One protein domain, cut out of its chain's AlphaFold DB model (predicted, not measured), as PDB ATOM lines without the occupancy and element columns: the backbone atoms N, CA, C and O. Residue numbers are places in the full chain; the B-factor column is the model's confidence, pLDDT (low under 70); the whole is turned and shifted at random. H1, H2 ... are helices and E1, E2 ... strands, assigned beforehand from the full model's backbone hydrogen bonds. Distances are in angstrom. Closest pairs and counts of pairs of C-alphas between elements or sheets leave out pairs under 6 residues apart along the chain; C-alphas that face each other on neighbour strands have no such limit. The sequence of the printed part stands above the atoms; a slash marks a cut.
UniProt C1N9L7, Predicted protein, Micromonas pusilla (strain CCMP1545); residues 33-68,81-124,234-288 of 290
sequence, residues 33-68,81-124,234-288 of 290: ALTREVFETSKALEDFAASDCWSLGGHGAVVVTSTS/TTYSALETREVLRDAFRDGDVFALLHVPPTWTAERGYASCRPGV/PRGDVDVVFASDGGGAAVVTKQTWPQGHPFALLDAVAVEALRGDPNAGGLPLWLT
ATOM      1  N   ALA A  33       1.217  75.500  25.634       63.66
ATOM      2  CA  ALA A  33       1.564  76.403  24.540       63.66
ATOM      3  C   ALA A  33       2.019  77.770  25.065       63.66
ATOM      4  O   ALA A  33       3.031  78.285  24.593       63.66
ATOM      5  N   LEU A  34       1.327  78.308  26.075       65.31
ATOM      6  CA  LEU A  34       1.728  79.552  26.737       65.31
ATOM      7  C   LEU A  34       3.015  79.362  27.541       65.31
ATOM      8  O   LEU A  34       3.907  80.200  27.471       65.31
ATOM      9  N   THR A  35       3.153  78.239  28.252       63.47
ATOM     10  CA  THR A  35       4.399  77.907  28.958       63.47
ATOM     11  C   THR A  35       5.572  77.854  27.986       63.47
ATOM     12  O   THR A  35       6.616  78.442  28.246       63.47
ATOM     13  N   ARG A  36       5.392  77.226  26.824       62.06
ATOM     14  CA  ARG A  36       6.404  77.198  25.769       62.06
ATOM     15  C   ARG A  36       6.714  78.588  25.208       62.06
ATOM     16  O   ARG A  36       7.877  78.931  25.021       62.06
ATOM     17  N   GLU A  37       5.692  79.397  24.954       65.38
ATOM     18  CA  GLU A  37       5.852  80.767  24.453       65.38
ATOM     19  C   GLU A  37       6.581  81.681  25.452       65.38
ATOM     20  O   GLU A  37       7.355  82.543  25.048       65.38
ATOM     21  N   VAL A  38       6.356  81.496  26.753       64.19
ATOM     22  CA  VAL A  38       6.964  82.321  27.806       64.19
ATOM     23  C   VAL A  38       8.346  81.795  28.222       64.19
ATOM     24  O   VAL A  38       9.237  82.602  28.482       64.19
ATOM     25  N   PHE A  39       8.541  80.471  28.266       58.16
ATOM     26  CA  PHE A  39       9.683  79.830  28.935       58.16
ATOM     27  C   PHE A  39      10.529  78.881  28.068       58.16
ATOM     28  O   PHE A  39      11.606  78.503  28.504       58.16
ATOM     29  N   GLU A  40      10.124  78.471  26.859       52.44
ATOM     30  CA  GLU A  40      11.002  77.650  25.990       52.44
ATOM     31  C   GLU A  40      11.774  78.487  24.962       52.44
ATOM     32  O   GLU A  40      12.727  77.998  24.349       52.44
ATOM     33  N   THR A  41      11.436  79.768  24.786       48.12
ATOM     34  CA  THR A  41      12.263  80.683  23.978       48.12
ATOM     35  C   THR A  41      13.642  80.914  24.613       48.12
ATOM     36  O   THR A  41      14.574  81.332  23.930       48.12
ATOM     37  N   SER A  42      13.818  80.567  25.894       48.19
ATOM     38  CA  SER A  42      15.070  80.659  26.650       48.19
ATOM     39  C   SER A  42      15.984  79.439  26.492       48.19
ATOM     40  O   SER A  42      16.736  79.107  27.405       48.19
ATOM     41  N   LYS A  43      16.023  78.805  25.312       41.50
ATOM     42  CA  LYS A  43      17.034  77.776  24.981       41.50
ATOM     43  C   LYS A  43      18.490  78.300  25.023       41.50
ATOM     44  O   LYS A  43      19.405  77.566  24.668       41.50
ATOM     45  N   ALA A  44      18.696  79.565  25.397       40.00
ATOM     46  CA  ALA A  44      19.964  80.277  25.343       40.00
ATOM     47  C   ALA A  44      20.635  80.556  26.698       40.00
ATOM     48  O   ALA A  44      21.784  80.979  26.668       40.00
ATOM     49  N   LEU A  45      20.006  80.346  27.860       41.44
ATOM     50  CA  LEU A  45      20.617  80.765  29.129       41.44
ATOM     51  C   LEU A  45      20.517  79.669  30.193       41.44
ATOM     52  O   LEU A  45      19.533  79.563  30.915       41.44
ATOM     53  N   GLU A  46      21.605  78.909  30.326       43.97
ATOM     54  CA  GLU A  46      22.002  78.237  31.574       43.97
ATOM     55  C   GLU A  46      22.420  79.257  32.665       43.97
ATOM     56  O   GLU A  46      22.998  78.877  33.681       43.97
ATOM     57  N   ASP A  47      22.132  80.551  32.479       42.47
ATOM     58  CA  ASP A  47      22.395  81.596  33.461       42.47
ATOM     59  C   ASP A  47      21.259  81.700  34.474       42.47
ATOM     60  O   ASP A  47      20.109  82.009  34.152       42.47
ATOM     61  N   PHE A  48      21.644  81.532  35.736       38.94
ATOM     62  CA  PHE A  48      20.842  81.740  36.940       38.94
ATOM     63  C   PHE A  48      20.046  83.060  36.927       38.94
ATOM     64  O   PHE A  48      18.933  83.114  37.442       38.94
ATOM     65  N   ALA A  49      20.570  84.116  36.296       39.94
ATOM     66  CA  ALA A  49      19.875  85.397  36.180       39.94
ATOM     67  C   ALA A  49      18.577  85.292  35.354       39.94
ATOM     68  O   ALA A  49      17.549  85.823  35.758       39.94
ATOM     69  N   ALA A  50      18.566  84.541  34.249       42.50
ATOM     70  CA  ALA A  50      17.392  84.442  33.380       42.50
ATOM     71  C   ALA A  50      16.240  83.628  34.008       42.50
ATOM     72  O   ALA A  50      15.068  83.872  33.693       42.50
ATOM     73  N   SER A  51      16.562  82.679  34.898       43.94
ATOM     74  CA  SER A  51      15.592  81.842  35.617       43.94
ATOM     75  C   SER A  51      15.113  82.451  36.939       43.94
ATOM     76  O   SER A  51      13.967  82.218  37.324       43.94
ATOM     77  N   ASP A  52      15.954  83.245  37.608       39.28
ATOM     78  CA  ASP A  52      15.689  83.777  38.950       39.28
ATOM     79  C   ASP A  52      15.227  85.241  38.962       39.28
ATOM     80  O   ASP A  52      14.957  85.768  40.031       39.28
ATOM     81  N   CYS A  53      15.084  85.933  37.821       44.03
ATOM     82  CA  CYS A  53      14.603  87.323  37.782       44.03
ATOM     83  C   CYS A  53      13.132  87.473  38.235       44.03
ATOM     84  O   CYS A  53      12.229  87.577  37.409       44.03
ATOM     85  N   TRP A  54      12.913  87.467  39.557       49.25
ATOM     86  CA  TRP A  54      12.149  88.354  40.460       49.25
ATOM     87  C   TRP A  54      10.798  88.975  40.040       49.25
ATOM     88  O   TRP A  54      10.143  89.583  40.885       49.25
ATOM     89  N   SER A  55      10.300  88.831  38.812       41.72
ATOM     90  CA  SER A  55       9.084  89.516  38.351       41.72
ATOM     91  C   SER A  55       7.806  88.672  38.388       41.72
ATOM     92  O   SER A  55       6.729  89.213  38.148       41.72
ATOM     93  N   LEU A  56       7.880  87.393  38.778       41.47
ATOM     94  CA  LEU A  56       6.695  86.529  38.938       41.47
ATOM     95  C   LEU A  56       6.556  85.853  40.312       41.47
ATOM     96  O   LEU A  56       5.674  85.025  40.459       41.47
ATOM     97  N   GLY A  57       7.397  86.140  41.315       38.62
ATOM     98  CA  GLY A  57       7.222  85.555  42.663       38.62
ATOM     99  C   GLY A  57       7.305  84.026  42.726       38.62
ATOM    100  O   GLY A  57       6.999  83.413  43.746       38.62
ATOM    101  N   GLY A  58       7.748  83.397  41.639       38.69
ATOM    102  CA  GLY A  58       7.522  81.984  41.360       38.69
ATOM    103  C   GLY A  58       8.571  81.017  41.901       38.69
ATOM    104  O   GLY A  58       8.719  79.948  41.328       38.69
ATOM    105  N   HIS A  59       9.297  81.353  42.969       36.00
ATOM    106  CA  HIS A  59      10.045  80.344  43.744       36.00
ATOM    107  C   HIS A  59       9.469  80.129  45.153       36.00
ATOM    108  O   HIS A  59      10.002  79.354  45.944       36.00
ATOM    109  N   GLY A  60       8.347  80.788  45.461       35.25
ATOM    110  CA  GLY A  60       7.648  80.676  46.736       35.25
ATOM    111  C   GLY A  60       6.146  80.857  46.568       35.25
ATOM    112  O   GLY A  60       5.560  81.725  47.208       35.25
ATOM    113  N   ALA A  61       5.515  80.056  45.706       36.03
ATOM    114  CA  ALA A  61       4.061  79.989  45.675       36.03
ATOM    115  C   ALA A  61       3.568  79.462  47.033       36.03
ATOM    116  O   ALA A  61       3.848  78.325  47.423       36.03
ATOM    117  N   VAL A  62       2.834  80.289  47.780       32.16
ATOM    118  CA  VAL A  62       2.112  79.829  48.967       32.16
ATOM    119  C   VAL A  62       0.959  78.958  48.482       32.16
ATOM    120  O   VAL A  62      -0.103  79.451  48.110       32.16
ATOM    121  N   VAL A  63       1.164  77.642  48.485       36.56
ATOM    122  CA  VAL A  63       0.084  76.682  48.248       36.56
ATOM    123  C   VAL A  63      -0.839  76.715  49.465       36.56
ATOM    124  O   VAL A  63      -0.552  76.124  50.510       36.56
ATOM    125  N   VAL A  64      -1.964  77.421  49.348       31.86
ATOM    126  CA  VAL A  64      -3.037  77.360  50.345       31.86
ATOM    127  C   VAL A  64      -3.691  75.984  50.234       31.86
ATOM    128  O   VAL A  64      -4.597  75.760  49.439       31.86
ATOM    129  N   THR A  65      -3.216  75.033  51.035       33.19
ATOM    130  CA  THR A  65      -3.892  73.745  51.197       33.19
ATOM    131  C   THR A  65      -5.146  73.960  52.044       33.19
ATOM    132  O   THR A  65      -5.081  74.170  53.254       33.19
ATOM    133  N   SER A  66      -6.322  73.945  51.416       31.58
ATOM    134  CA  SER A  66      -7.583  73.867  52.150       31.58
ATOM    135  C   SER A  66      -7.742  72.444  52.690       31.58
ATOM    136  O   SER A  66      -8.205  71.549  51.984       31.58
ATOM    137  N   THR A  67      -7.334  72.200  53.933       32.81
ATOM    138  CA  THR A  67      -7.700  70.970  54.641       32.81
ATOM    139  C   THR A  67      -9.167  71.066  55.049       32.81
ATOM    140  O   THR A  67      -9.488  71.612  56.102       32.81
ATOM    141  N   SER A  68     -10.079  70.561  54.218       33.28
ATOM    142  CA  SER A  68     -11.424  70.234  54.688       33.28
ATOM    143  C   SER A  68     -11.305  69.034  55.627       33.28
ATOM    144  O   SER A  68     -10.933  67.944  55.192       33.28
ATOM    145  N   THR A  81      -6.988  73.691  41.539       51.31
ATOM    146  CA  THR A  81      -8.055  74.452  40.890       51.31
ATOM    147  C   THR A  81      -7.479  75.061  39.620       51.31
ATOM    148  O   THR A  81      -6.854  76.119  39.657       51.31
ATOM    149  N   THR A  82      -7.615  74.352  38.503       62.59
ATOM    150  CA  THR A  82      -7.183  74.823  37.190       62.59
ATOM    151  C   THR A  82      -8.244  75.780  36.655       62.59
ATOM    152  O   THR A  82      -9.314  75.343  36.239       62.59
ATOM    153  N   TYR A  83      -7.970  77.083  36.697       70.62
ATOM    154  CA  TYR A  83      -8.800  78.082  36.020       70.62
ATOM    155  C   TYR A  83      -8.614  77.966  34.505       70.62
ATOM    156  O   TYR A  83      -7.498  77.737  34.027       70.62
ATOM    157  N   SER A  84      -9.691  78.122  33.738       82.75
ATOM    158  CA  SER A  84      -9.597  78.203  32.279       82.75
ATOM    159  C   SER A  84      -8.986  79.537  31.835       82.75
ATOM    160  O   SER A  84      -9.067  80.542  32.540       82.75
ATOM    161  N   ALA A  85      -8.408  79.574  30.630       82.19
ATOM    162  CA  ALA A  85      -7.806  80.793  30.082       82.19
ATOM    163  C   ALA A  85      -8.816  81.941  29.872       82.19
ATOM    164  O   ALA A  85      -8.428  83.102  29.824       82.19
ATOM    165  N   LEU A  86     -10.108  81.634  29.713       85.94
ATOM    166  CA  LEU A  86     -11.151  82.660  29.603       85.94
ATOM    167  C   LEU A  86     -11.476  83.257  30.973       85.94
ATOM    168  O   LEU A  86     -11.487  84.477  31.111       85.94
ATOM    169  N   GLU A  87     -11.639  82.412  31.993       86.50
ATOM    170  CA  GLU A  87     -11.894  82.859  33.368       86.50
ATOM    171  C   GLU A  87     -10.738  83.710  33.905       86.50
ATOM    172  O   GLU A  87     -10.965  84.750  34.516       86.50
ATOM    173  N   THR A  88      -9.482  83.337  33.634       86.69
ATOM    174  CA  THR A  88      -8.328  84.144  34.065       86.69
ATOM    175  C   THR A  88      -8.294  85.521  33.397       86.69
ATOM    176  O   THR A  88      -7.929  86.502  34.046       86.69
ATOM    177  N   ARG A  89      -8.724  85.642  32.133       90.50
ATOM    178  CA  ARG A  89      -8.856  86.945  31.451       90.50
ATOM    179  C   ARG A  89      -9.993  87.781  32.021       90.50
ATOM    180  O   ARG A  89      -9.845  88.995  32.113       90.50
ATOM    181  N   GLU A  90     -11.115  87.165  32.383       90.69
ATOM    182  CA  GLU A  90     -12.213  87.864  33.058       90.69
ATOM    183  C   GLU A  90     -11.756  88.419  34.408       90.69
ATOM    184  O   GLU A  90     -11.930  89.611  34.656       90.69
ATOM    185  N   VAL A  91     -11.036  87.620  35.202       90.50
ATOM    186  CA  VAL A  91     -10.434  88.074  36.466       90.50
ATOM    187  C   VAL A  91      -9.470  89.244  36.247       90.50
ATOM    188  O   VAL A  91      -9.512  90.206  37.007       90.50
ATOM    189  N   LEU A  92      -8.632  89.220  35.200       91.06
ATOM    190  CA  LEU A  92      -7.758  90.358  34.865       91.06
ATOM    191  C   LEU A  92      -8.552  91.627  34.542       91.06
ATOM    192  O   LEU A  92      -8.173  92.714  34.975       91.06
ATOM    193  N   ARG A  93      -9.644  91.501  33.781       93.62
ATOM    194  CA  ARG A  93     -10.505  92.635  33.412       93.62
ATOM    195  C   ARG A  93     -11.215  93.216  34.631       93.62
ATOM    196  O   ARG A  93     -11.319  94.438  34.731       93.62
ATOM    197  N   ASP A  94     -11.676  92.366  35.540       93.06
ATOM    198  CA  ASP A  94     -12.313  92.790  36.787       93.06
ATOM    199  C   ASP A  94     -11.295  93.455  37.722       93.06
ATOM    200  O   ASP A  94     -11.507  94.592  38.136       93.06
ATOM    201  N   ALA A  95     -10.123  92.848  37.928       90.88
ATOM    202  CA  ALA A  95      -9.048  93.434  38.730       90.88
ATOM    203  C   ALA A  95      -8.547  94.777  38.163       90.88
ATOM    204  O   ALA A  95      -8.223  95.701  38.911       90.88
ATOM    205  N   PHE A  96      -8.508  94.922  36.835       93.31
ATOM    206  CA  PHE A  96      -8.200  96.197  36.189       93.31
ATOM    207  C   PHE A  96      -9.305  97.240  36.407       93.31
ATOM    208  O   PHE A  96      -9.003  98.410  36.644       93.31
ATOM    209  N   ARG A  97     -10.582  96.835  36.360       93.69
ATOM    210  CA  ARG A  97     -11.726  97.718  36.644       93.69
ATOM    211  C   ARG A  97     -11.711  98.217  38.089       93.69
ATOM    212  O   ARG A  97     -12.020  99.385  38.319       93.69
ATOM    213  N   ASP A  98     -11.325  97.351  39.019       91.94
ATOM    214  CA  ASP A  98     -11.309  97.634  40.455       91.94
ATOM    215  C   ASP A  98     -10.045  98.394  40.904       91.94
ATOM    216  O   ASP A  98     -10.002  98.946  42.003       91.94
ATOM    217  N   GLY A  99      -9.031  98.499  40.036       90.06
ATOM    218  CA  GLY A  99      -7.769  99.187  40.331       90.06
ATOM    219  C   GLY A  99      -6.757  98.337  41.107       90.06
ATOM    220  O   GLY A  99      -5.768  98.863  41.626       90.06
ATOM    221  N   ASP A 100      -6.963  97.022  41.163       88.50
ATOM    222  CA  ASP A 100      -6.002  96.059  41.709       88.50
ATOM    223  C   ASP A 100      -4.852  95.768  40.734       88.50
ATOM    224  O   ASP A 100      -3.809  95.237  41.127       88.50
ATOM    225  N   VAL A 101      -5.020  96.137  39.462       90.75
ATOM    226  CA  VAL A 101      -4.023  95.987  38.402       90.75
ATOM    227  C   VAL A 101      -3.950  97.244  37.547       90.75
ATOM    228  O   VAL A 101      -4.962  97.851  37.207       90.75
ATOM    229  N   PHE A 102      -2.739  97.580  37.112       92.06
ATOM    230  CA  PHE A 102      -2.452  98.646  36.164       92.06
ATOM    231  C   PHE A 102      -1.778  98.097  34.906       92.06
ATOM    232  O   PHE A 102      -0.898  97.238  34.980       92.06
ATOM    233  N   ALA A 103      -2.152  98.649  33.754       91.94
ATOM    234  CA  ALA A 103      -1.440  98.451  32.498       91.94
ATOM    235  C   ALA A 103      -0.440  99.599  32.309       91.94
ATOM    236  O   ALA A 103      -0.821 100.764  32.179       91.94
ATOM    237  N   LEU A 104       0.845  99.268  32.319       92.81
ATOM    238  CA  LEU A 104       1.947 100.192  32.086       92.81
ATOM    239  C   LEU A 104       2.381 100.073  30.630       92.81
ATOM    240  O   LEU A 104       2.624  98.972  30.143       92.81
ATOM    241  N   LEU A 105       2.484 101.207  29.942       92.62
ATOM    242  CA  LEU A 105       2.895 101.264  28.544       92.62
ATOM    243  C   LEU A 105       4.263 101.940  28.441       92.62
ATOM    244  O   LEU A 105       4.416 103.104  28.810       92.62
ATOM    245  N   HIS A 106       5.255 101.202  27.954       90.56
ATOM    246  CA  HIS A 106       6.618 101.681  27.757       90.56
ATOM    247  C   HIS A 106       6.874 101.771  26.253       90.56
ATOM    248  O   HIS A 106       6.819 100.768  25.544       90.56
ATOM    249  N   VAL A 107       7.118 102.981  25.750       90.50
ATOM    250  CA  VAL A 107       7.202 103.248  24.308       90.50
ATOM    251  C   VAL A 107       8.555 103.877  23.981       90.50
ATOM    252  O   VAL A 107       8.875 104.925  24.553       90.50
ATOM    253  N   PRO A 108       9.359 103.288  23.074       88.00
ATOM    254  CA  PRO A 108      10.577 103.933  22.617       88.00
ATOM    255  C   PRO A 108      10.240 105.191  21.796       88.00
ATOM    256  O   PRO A 108       9.245 105.204  21.072       88.00
ATOM    257  N   PRO A 109      11.071 106.251  21.830       84.50
ATOM    258  CA  PRO A 109      10.807 107.489  21.082       84.50
ATOM    259  C   PRO A 109      10.671 107.296  19.563       84.50
ATOM    260  O   PRO A 109      10.078 108.126  18.881       84.50
ATOM    261  N   THR A 110      11.242 106.214  19.032       84.00
ATOM    262  CA  THR A 110      11.234 105.827  17.614       84.00
ATOM    263  C   THR A 110      10.053 104.938  17.225       84.00
ATOM    264  O   THR A 110       9.990 104.469  16.086       84.00
ATOM    265  N   TRP A 111       9.143 104.662  18.159       89.19
ATOM    266  CA  TRP A 111       8.036 103.743  17.943       89.19
ATOM    267  C   TRP A 111       6.994 104.294  16.961       89.19
ATOM    268  O   TRP A 111       6.636 105.472  16.985       89.19
ATOM    269  N   THR A 112       6.461 103.399  16.132       85.25
ATOM    270  CA  THR A 112       5.328 103.635  15.233       85.25
ATOM    271  C   THR A 112       4.344 102.474  15.356       85.25
ATOM    272  O   THR A 112       4.732 101.372  15.741       85.25
ATOM    273  N   ALA A 113       3.078 102.684  14.983       82.31
ATOM    274  CA  ALA A 113       2.043 101.646  15.072       82.31
ATOM    275  C   ALA A 113       2.394 100.352  14.301       82.31
ATOM    276  O   ALA A 113       1.962  99.271  14.684       82.31
ATOM    277  N   GLU A 114       3.220 100.453  13.256       83.25
ATOM    278  CA  GLU A 114       3.707  99.316  12.460       83.25
ATOM    279  C   GLU A 114       4.661  98.396  13.234       83.25
ATOM    280  O   GLU A 114       4.764  97.213  12.918       83.25
ATOM    281  N   ARG A 115       5.341  98.914  14.265       83.44
ATOM    282  CA  ARG A 115       6.241  98.135  15.132       83.44
ATOM    283  C   ARG A 115       5.492  97.308  16.177       83.44
ATOM    284  O   ARG A 115       6.109  96.494  16.856       83.44
ATOM    285  N   GLY A 116       4.179  97.511  16.291       88.44
ATOM    286  CA  GLY A 116       3.308  96.746  17.169       88.44
ATOM    287  C   GLY A 116       3.568  96.964  18.660       88.44
ATOM    288  O   GLY A 116       4.370  97.800  19.092       88.44
ATOM    289  N   TYR A 117       2.833  96.192  19.439       92.19
ATOM    290  CA  TYR A 117       2.906  96.090  20.883       92.19
ATOM    291  C   TYR A 117       3.431  94.708  21.270       92.19
ATOM    292  O   TYR A 117       3.361  93.754  20.498       92.19
ATOM    293  N   ALA A 118       3.917  94.581  22.496       89.88
ATOM    294  CA  ALA A 118       4.185  93.285  23.089       89.88
ATOM    295  C   ALA A 118       3.683  93.263  24.527       89.88
ATOM    296  O   ALA A 118       4.044  94.121  25.335       89.88
ATOM    297  N   SER A 119       2.890  92.257  24.873       88.88
ATOM    298  CA  SER A 119       2.620  91.911  26.265       88.88
ATOM    299  C   SER A 119       3.913  91.429  26.927       88.88
ATOM    300  O   SER A 119       4.562  90.488  26.459       88.88
ATOM    301  N   CYS A 120       4.315  92.112  27.993       85.88
ATOM    302  CA  CYS A 120       5.608  91.938  28.641       85.88
ATOM    303  C   CYS A 120       5.453  91.773  30.151       85.88
ATOM    304  O   CYS A 120       4.506  92.275  30.766       85.88
ATOM    305  N   ARG A 121       6.433  91.114  30.763       83.31
ATOM    306  CA  ARG A 121       6.657  91.191  32.209       83.31
ATOM    307  C   ARG A 121       7.585  92.367  32.528       83.31
ATOM    308  O   ARG A 121       8.310  92.817  31.637       83.31
ATOM    309  N   PRO A 122       7.601  92.858  33.780       79.38
ATOM    310  CA  PRO A 122       8.628  93.793  34.214       79.38
ATOM    311  C   PRO A 122      10.015  93.174  33.994       79.38
ATOM    312  O   PRO A 122      10.335  92.124  34.559       79.38
ATOM    313  N   GLY A 123      10.799  93.807  33.131       72.88
ATOM    314  CA  GLY A 123      12.205  93.528  32.908       72.88
ATOM    315  C   GLY A 123      13.066  94.216  33.958       72.88
ATOM    316  O   GLY A 123      12.584  94.936  34.839       72.88
ATOM    317  N   VAL A 124      14.363  93.962  33.875       70.25
ATOM    318  CA  VAL A 124      15.314  94.384  34.893       70.25
ATOM    319  C   VAL A 124      16.288  95.392  34.293       70.25
ATOM    320  O   VAL A 124      17.023  95.101  33.353       70.25
ATOM    321  N   PRO A 234      13.441  87.068  29.427       67.31
ATOM    322  CA  PRO A 234      12.470  86.604  28.439       67.31
ATOM    323  C   PRO A 234      11.153  87.382  28.517       67.31
ATOM    324  O   PRO A 234      10.525  87.434  29.577       67.31
ATOM    325  N   ARG A 235      10.767  88.025  27.408       69.38
ATOM    326  CA  ARG A 235       9.568  88.881  27.309       69.38
ATOM    327  C   ARG A 235       9.527  90.034  28.328       69.38
ATOM    328  O   ARG A 235       8.452  90.424  28.787       69.38
ATOM    329  N   GLY A 236      10.690  90.554  28.701       79.19
ATOM    330  CA  GLY A 236      10.852  91.760  29.498       79.19
ATOM    331  C   GLY A 236      10.543  93.003  28.671       79.19
ATOM    332  O   GLY A 236      10.856  93.081  27.483       79.19
ATOM    333  N   ASP A 237       9.934  93.993  29.308       85.38
ATOM    334  CA  ASP A 237       9.663  95.291  28.691       85.38
ATOM    335  C   ASP A 237      10.934  96.000  28.205       85.38
ATOM    336  O   ASP A 237      10.934  96.584  27.122       85.38
ATOM    337  N   VAL A 238      12.026  95.904  28.965       81.75
ATOM    338  CA  VAL A 238      13.342  96.441  28.600       81.75
ATOM    339  C   VAL A 238      13.821  95.829  27.283       81.75
ATOM    340  O   VAL A 238      14.193  96.567  26.376       81.75
ATOM    341  N   ASP A 239      13.736  94.511  27.118       79.25
ATOM    342  CA  ASP A 239      14.220  93.838  25.908       79.25
ATOM    343  C   ASP A 239      13.429  94.249  24.662       79.25
ATOM    344  O   ASP A 239      14.003  94.442  23.589       79.25
ATOM    345  N   VAL A 240      12.115  94.445  24.807       84.75
ATOM    346  CA  VAL A 240      11.244  94.902  23.716       84.75
ATOM    347  C   VAL A 240      11.512  96.361  23.353       84.75
ATOM    348  O   VAL A 240      11.574  96.701  22.170       84.75
ATOM    349  N   VAL A 241      11.676  97.234  24.347       86.44
ATOM    350  CA  VAL A 241      11.874  98.675  24.128       86.44
ATOM    351  C   VAL A 241      13.276  98.971  23.592       86.44
ATOM    352  O   VAL A 241      13.431  99.834  22.729       86.44
ATOM    353  N   PHE A 242      14.297  98.260  24.078       79.81
ATOM    354  CA  PHE A 242      15.704  98.466  23.719       79.81
ATOM    355  C   PHE A 242      16.186  97.560  22.575       79.81
ATOM    356  O   PHE A 242      17.392  97.492  22.318       79.81
ATOM    357  N   ALA A 243      15.279  96.881  21.869       79.31
ATOM    358  CA  ALA A 243      15.640  96.063  20.718       79.31
ATOM    359  C   ALA A 243      16.398  96.890  19.659       79.31
ATOM    360  O   ALA A 243      16.031  98.020  19.319       79.31
ATOM    361  N   SER A 244      17.482  96.318  19.128       71.12
ATOM    362  CA  SER A 244      18.442  97.006  18.248       71.12
ATOM    363  C   SER A 244      17.856  97.490  16.917       71.12
ATOM    364  O   SER A 244      18.457  98.317  16.239       71.12
ATOM    365  N   ASP A 245      16.697  96.970  16.527       75.19
ATOM    366  CA  ASP A 245      15.966  97.314  15.308       75.19
ATOM    367  C   ASP A 245      15.002  98.504  15.482       75.19
ATOM    368  O   ASP A 245      14.291  98.869  14.539       75.19
ATOM    369  N   GLY A 246      14.996  99.153  16.653       68.50
ATOM    370  CA  GLY A 246      14.228 100.367  16.945       68.50
ATOM    371  C   GLY A 246      13.064 100.185  17.922       68.50
ATOM    372  O   GLY A 246      12.360 101.168  18.163       68.50
ATOM    373  N   GLY A 247      12.894  98.979  18.479       82.44
ATOM    374  CA  GLY A 247      12.042  98.692  19.638       82.44
ATOM    375  C   GLY A 247      10.528  98.702  19.385       82.44
ATOM    376  O   GLY A 247      10.006  99.483  18.588       82.44
ATOM    377  N   GLY A 248       9.807  97.830  20.090       86.94
ATOM    378  CA  GLY A 248       8.339  97.801  20.141       86.94
ATOM    379  C   GLY A 248       7.786  98.544  21.363       86.94
ATOM    380  O   GLY A 248       8.536  98.917  22.265       86.94
ATOM    381  N   ALA A 249       6.467  98.753  21.417       91.44
ATOM    382  CA  ALA A 249       5.814  99.270  22.620       91.44
ATOM    383  C   ALA A 249       5.515  98.114  23.588       91.44
ATOM    384  O   ALA A 249       4.731  97.218  23.275       91.44
ATOM    385  N   ALA A 250       6.120  98.127  24.771       91.38
ATOM    386  CA  ALA A 250       5.899  97.100  25.781       91.38
ATOM    387  C   ALA A 250       4.690  97.443  26.661       91.38
ATOM    388  O   ALA A 250       4.567  98.563  27.161       91.38
ATOM    389  N   VAL A 251       3.809  96.465  26.871       93.19
ATOM    390  CA  VAL A 251       2.646  96.560  27.756       93.19
ATOM    391  C   VAL A 251       2.844  95.619  28.932       93.19
ATOM    392  O   VAL A 251       2.814  94.400  28.771       93.19
ATOM    393  N   VAL A 252       3.032  96.187  30.117       91.12
ATOM    394  CA  VAL A 252       3.284  95.448  31.354       91.12
ATOM    395  C   VAL A 252       2.060  95.495  32.247       91.12
ATOM    396  O   VAL A 252       1.535  96.563  32.551       91.12
ATOM    397  N   THR A 253       1.629  94.328  32.715       89.56
ATOM    398  CA  THR A 253       0.548  94.220  33.698       89.56
ATOM    399  C   THR A 253       1.156  94.198  35.098       89.56
ATOM    400  O   THR A 253       1.913  93.288  35.430       89.56
ATOM    401  N   LYS A 254       0.863  95.213  35.917       88.25
ATOM    402  CA  LYS A 254       1.401  95.357  37.277       88.25
ATOM    403  C   LYS A 254       0.277  95.361  38.300       88.25
ATOM    404  O   LYS A 254      -0.583  96.232  38.266       88.25
ATOM    405  N   GLN A 255       0.325  94.423  39.236       87.81
ATOM    406  CA  GLN A 255      -0.599  94.392  40.365       87.81
ATOM    407  C   GLN A 255      -0.247  95.435  41.436       87.81
ATOM    408  O   GLN A 255       0.923  95.775  41.637       87.81
ATOM    409  N   THR A 256      -1.273  95.916  42.132       87.62
ATOM    410  CA  THR A 256      -1.185  96.863  43.252       87.62
ATOM    411  C   THR A 256      -0.596  96.202  44.494       87.62
ATOM    412  O   THR A 256       0.206  96.806  45.209       87.62
ATOM    413  N   TRP A 257      -0.971  94.947  44.745       81.69
ATOM    414  CA  TRP A 257      -0.596  94.218  45.950       81.69
ATOM    415  C   TRP A 257       0.760  93.508  45.802       81.69
ATOM    416  O   TRP A 257       1.042  92.933  44.749       81.69
ATOM    417  N   PRO A 258       1.609  93.503  46.848       75.00
ATOM    418  CA  PRO A 258       2.845  92.724  46.843       75.00
ATOM    419  C   PRO A 258       2.580  91.227  46.656       75.00
ATOM    420  O   PRO A 258       1.565  90.706  47.113       75.00
ATOM    421  N   GLN A 259       3.529  90.519  46.043       68.19
ATOM    422  CA  GLN A 259       3.461  89.061  45.917       68.19
ATOM    423  C   GLN A 259       3.336  88.400  47.300       68.19
ATOM    424  O   GLN A 259       3.996  88.806  48.257       68.19
ATOM    425  N   GLY A 260       2.457  87.401  47.407       67.81
ATOM    426  CA  GLY A 260       2.137  86.726  48.670       67.81
ATOM    427  C   GLY A 260       1.104  87.446  49.547       67.81
ATOM    428  O   GLY A 260       0.695  86.899  50.572       67.81
ATOM    429  N   HIS A 261       0.642  88.641  49.163       77.12
ATOM    430  CA  HIS A 261      -0.496  89.280  49.821       77.12
ATOM    431  C   HIS A 261      -1.802  88.514  49.519       77.12
ATOM    432  O   HIS A 261      -1.969  88.047  48.395       77.12
ATOM    433  N   PRO A 262      -2.774  88.427  50.450       75.69
ATOM    434  CA  PRO A 262      -4.052  87.744  50.202       75.69
ATOM    435  C   PRO A 262      -4.878  88.295  49.031       75.69
ATOM    436  O   PRO A 262      -5.721  87.585  48.497       75.69
ATOM    437  N   PHE A 263      -4.646  89.556  48.655       77.50
ATOM    438  CA  PHE A 263      -5.272  90.214  47.497       77.50
ATOM    439  C   PHE A 263      -4.360  90.272  46.263       77.50
ATOM    440  O   PHE A 263      -4.696  90.925  45.281       77.50
ATOM    441  N   ALA A 264      -3.186  89.637  46.309       78.50
ATOM    442  CA  ALA A 264      -2.365  89.491  45.116       78.50
ATOM    443  C   ALA A 264      -3.066  88.573  44.113       78.50
ATOM    444  O   ALA A 264      -3.764  87.626  44.491       78.50
ATOM    445  N   LEU A 265      -2.855  88.842  42.830       79.62
ATOM    446  CA  LEU A 265      -3.312  87.949  41.782       79.62
ATOM    447  C   LEU A 265      -2.624  86.591  41.901       79.62
ATOM    448  O   LEU A 265      -1.460  86.488  42.289       79.62
ATOM    449  N   LEU A 266      -3.349  85.551  41.498       79.06
ATOM    450  CA  LEU A 266      -2.781  84.220  41.340       79.06
ATOM    451  C   LEU A 266      -1.767  84.215  40.191       79.06
ATOM    452  O   LEU A 266      -1.996  84.837  39.151       79.06
ATOM    453  N   ASP A 267      -0.705  83.423  40.325       75.06
ATOM    454  CA  ASP A 267       0.347  83.323  39.305       75.06
ATOM    455  C   ASP A 267      -0.207  82.905  37.934       75.06
ATOM    456  O   ASP A 267       0.215  83.433  36.908       75.06
ATOM    457  N   ALA A 268      -1.219  82.030  37.896       73.69
ATOM    458  CA  ALA A 268      -1.902  81.643  36.655       73.69
ATOM    459  C   ALA A 268      -2.541  82.842  35.926       73.69
ATOM    460  O   ALA A 268      -2.520  82.918  34.699       73.69
ATOM    461  N   VAL A 269      -3.091  83.793  36.685       81.12
ATOM    462  CA  VAL A 269      -3.714  85.013  36.161       81.12
ATOM    463  C   VAL A 269      -2.633  85.979  35.668       81.12
ATOM    464  O   VAL A 269      -2.750  86.535  34.577       81.12
ATOM    465  N   ALA A 270      -1.537  86.122  36.419       80.94
ATOM    466  CA  ALA A 270      -0.390  86.935  36.013       80.94
ATOM    467  C   ALA A 270       0.288  86.407  34.733       80.94
ATOM    468  O   ALA A 270       0.681  87.193  33.874       80.94
ATOM    469  N   VAL A 271       0.385  85.084  34.572       80.31
ATOM    470  CA  VAL A 271       0.944  84.448  33.369       80.31
ATOM    471  C   VAL A 271       0.026  84.644  32.162       80.31
ATOM    472  O   VAL A 271       0.515  84.974  31.082       80.31
ATOM    473  N   GLU A 272      -1.298  84.540  32.324       84.25
ATOM    474  CA  GLU A 272      -2.236  84.809  31.223       84.25
ATOM    475  C   GLU A 272      -2.170  86.269  30.740       84.25
ATOM    476  O   GLU A 272      -2.368  86.534  29.554       84.25
ATOM    477  N   ALA A 273      -1.802  87.218  31.608       87.31
ATOM    478  CA  ALA A 273      -1.600  88.613  31.216       87.31
ATOM    479  C   ALA A 273      -0.474  88.800  30.180       87.31
ATOM    480  O   ALA A 273      -0.457  89.796  29.453       87.31
ATOM    481  N   LEU A 274       0.448  87.836  30.081       86.31
ATOM    482  CA  LEU A 274       1.503  87.822  29.072       86.31
ATOM    483  C   LEU A 274       1.001  87.347  27.710       86.31
ATOM    484  O   LEU A 274       1.717  87.499  26.724       86.31
ATOM    485  N   ARG A 275      -0.198  86.785  27.576       87.00
ATOM    486  CA  ARG A 275      -0.659  86.324  26.265       87.00
ATOM    487  C   ARG A 275      -0.941  87.511  25.347       87.00
ATOM    488  O   ARG A 275      -1.760  88.367  25.674       87.00
ATOM    489  N   GLY A 276      -0.235  87.577  24.221       87.88
ATOM    490  CA  GLY A 276      -0.432  88.610  23.204       87.88
ATOM    491  C   GLY A 276      -1.509  88.210  22.197       87.88
ATOM    492  O   GLY A 276      -1.636  87.039  21.849       87.88
ATOM    493  N   ASP A 277      -2.278  89.181  21.719       89.88
ATOM    494  CA  ASP A 277      -3.223  89.002  20.623       89.88
ATOM    495  C   ASP A 277      -2.515  89.216  19.272       89.88
ATOM    496  O   ASP A 277      -2.095  90.341  18.972       89.88
ATOM    497  N   PRO A 278      -2.388  88.177  18.425       83.88
ATOM    498  CA  PRO A 278      -1.748  88.310  17.120       83.88
ATOM    499  C   PRO A 278      -2.519  89.237  16.167       83.88
ATOM    500  O   PRO A 278      -1.910  89.842  15.287       83.88
ATOM    501  N   ASN A 279      -3.837  89.388  16.339       85.12
ATOM    502  CA  ASN A 279      -4.670  90.218  15.464       85.12
ATOM    503  C   ASN A 279      -4.632  91.700  15.850       85.12
ATOM    504  O   ASN A 279      -4.853  92.565  15.006       85.12
ATOM    505  N   ALA A 280      -4.326  91.999  17.113       85.06
ATOM    506  CA  ALA A 280      -4.237  93.357  17.642       85.06
ATOM    507  C   ALA A 280      -2.783  93.827  17.810       85.06
ATOM    508  O   ALA A 280      -2.472  94.643  18.681       85.06
ATOM    509  N   GLY A 281      -1.879  93.287  16.989       82.75
ATOM    510  CA  GLY A 281      -0.481  93.702  16.954       82.75
ATOM    511  C   GLY A 281       0.279  93.423  18.249       82.75
ATOM    512  O   GLY A 281       1.178  94.188  18.556       82.75
ATOM    513  N   GLY A 282      -0.084  92.383  19.009       85.94
ATOM    514  CA  GLY A 282       0.642  91.931  20.202       85.94
ATOM    515  C   GLY A 282       0.239  92.602  21.520       85.94
ATOM    516  O   GLY A 282       0.923  92.430  22.530       85.94
ATOM    517  N   LEU A 283      -0.882  93.335  21.543       90.81
ATOM    518  CA  LEU A 283      -1.503  93.799  22.790       90.81
ATOM    519  C   LEU A 283      -1.888  92.615  23.695       90.81
ATOM    520  O   LEU A 283      -2.216  91.547  23.180       90.81
ATOM    521  N   PRO A 284      -1.910  92.782  25.031       91.12
ATOM    522  CA  PRO A 284      -2.413  91.745  25.924       91.12
ATOM    523  C   PRO A 284      -3.834  91.313  25.545       91.12
ATOM    524  O   PRO A 284      -4.744  92.138  25.469       91.12
ATOM    525  N   LEU A 285      -4.045  90.011  25.351       91.31
ATOM    526  CA  LEU A 285      -5.307  89.455  24.845       91.31
ATOM    527  C   LEU A 285      -6.500  89.723  25.778       91.31
ATOM    528  O   LEU A 285      -7.653  89.816  25.353       91.31
ATOM    529  N   TRP A 286      -6.235  89.890  27.075       91.81
ATOM    530  CA  TRP A 286      -7.263  90.269  28.038       91.81
ATOM    531  C   TRP A 286      -7.805  91.692  27.796       91.81
ATOM    532  O   TRP A 286      -8.962  91.943  28.126       91.81
ATOM    533  N   LEU A 287      -7.043  92.591  27.156       90.56
ATOM    534  CA  LEU A 287      -7.489  93.947  26.798       90.56
ATOM    535  C   LEU A 287      -8.304  93.995  25.502       90.56
ATOM    536  O   LEU A 287      -9.183  94.842  25.372       90.56
ATOM    537  N   THR A 288      -8.017  93.119  24.539       86.94
ATOM    538  CA  THR A 288      -8.580  93.211  23.178       86.94
ATOM    539  C   THR A 288      -9.892  92.457  23.000       86.94
ATOM    540  O   THR A 288     -10.531  92.581  21.959       86.94
TER     541      THR A 288
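This is residues 33 to 68, 81 to 124 and 234 to 288 of the 290 residues of the protein "Predicted protein" of Micromonas pusilla (strain CCMP1545) (UniProt C1N9L7). A small sheet of three strands has the long helix H3 standing up from one face near one end and the short helix H4 over the opposite face, while the short helices H5 and H6 pack on H3. Of the first printed stretch, residues 33 to 68 with the short helices H1 and H2, H1 stays close to H5 on the body, while residues 43 to 49 and 63 to 68 stick out. The 135 printed residues hold, in order, H1 H2 H3 E1 E2 H4 E3 H5 H6, and the mixed sheet runs E1 E3 E2. The class is mixed, helices and strands, with 58 residues in named elements, under half of the printed part. The whole is compact, with a radius of gyration of the C-alphas of 15.4 A, and spans 55 by 37 by 26 A.

H1, residues 33 to 39, is close to but not clearly touching H5, residues 267 to 272; their closest C-alphas, Leu 34 and Glu 272, are 8.0 A apart. H2, residues 48 to 52, is apart from the other named elements. H3, residues 85 to 98, touches H5 about perpendicular at 80 degrees, closest at the C-alphas of Thr 88 and Val 269, 5.1 A. With residues 89 to 93 alone H3 touches H6, residues 285 to 288; the closest C-alphas, Arg 89 and Trp 286, are 5.0 A apart. E1, residues 101 to 106, is the antiparallel neighbour of E3, residues 249 to 255, with N 104 and O 252 at 2.8 A, within hydrogen-bond range. E2, residues 117 to 120, is the parallel neighbour of E3, with N 120 and O 251 at 2.8 A, within that range. H3 is on the sheet at a height of 10.8 A, over E1 and E3, and stands up from it at 50 degrees. H4, residues 237 to 241, is on the opposite face at a height of 7.9 A, only just over E3, on which 3 of its 5 C-alphas fall. H5 only grazes the sheet with residues 270 to 272. Every O i to N i+4 pair is within hydrogen-bond range in H1, H2, H3, H4 and H5; H6 is too short for such a pair.

H1 begins at C-alpha 33, (1.564, 76.403, 24.540). H3 is 20.1 A long, E1 16.1 A and E3 19.5 A; E3 begins at C-alpha 249, (5.814, 99.270, 22.620). H6 ends at C-alpha 288, (-8.580, 93.211, 23.178).

The C-alphas farthest apart, Ser 68 and Thr 110, are 56.2 A apart. Residues 69 to 80 and 125 to 233 are not printed, with C-alpha gaps of 14.8 A and 10.5 A. The links E3 to H5 and H5 to H6 are long. The mean pLDDT of the printed part is 73.4; 43 residues are under 70, among them 33 to 68.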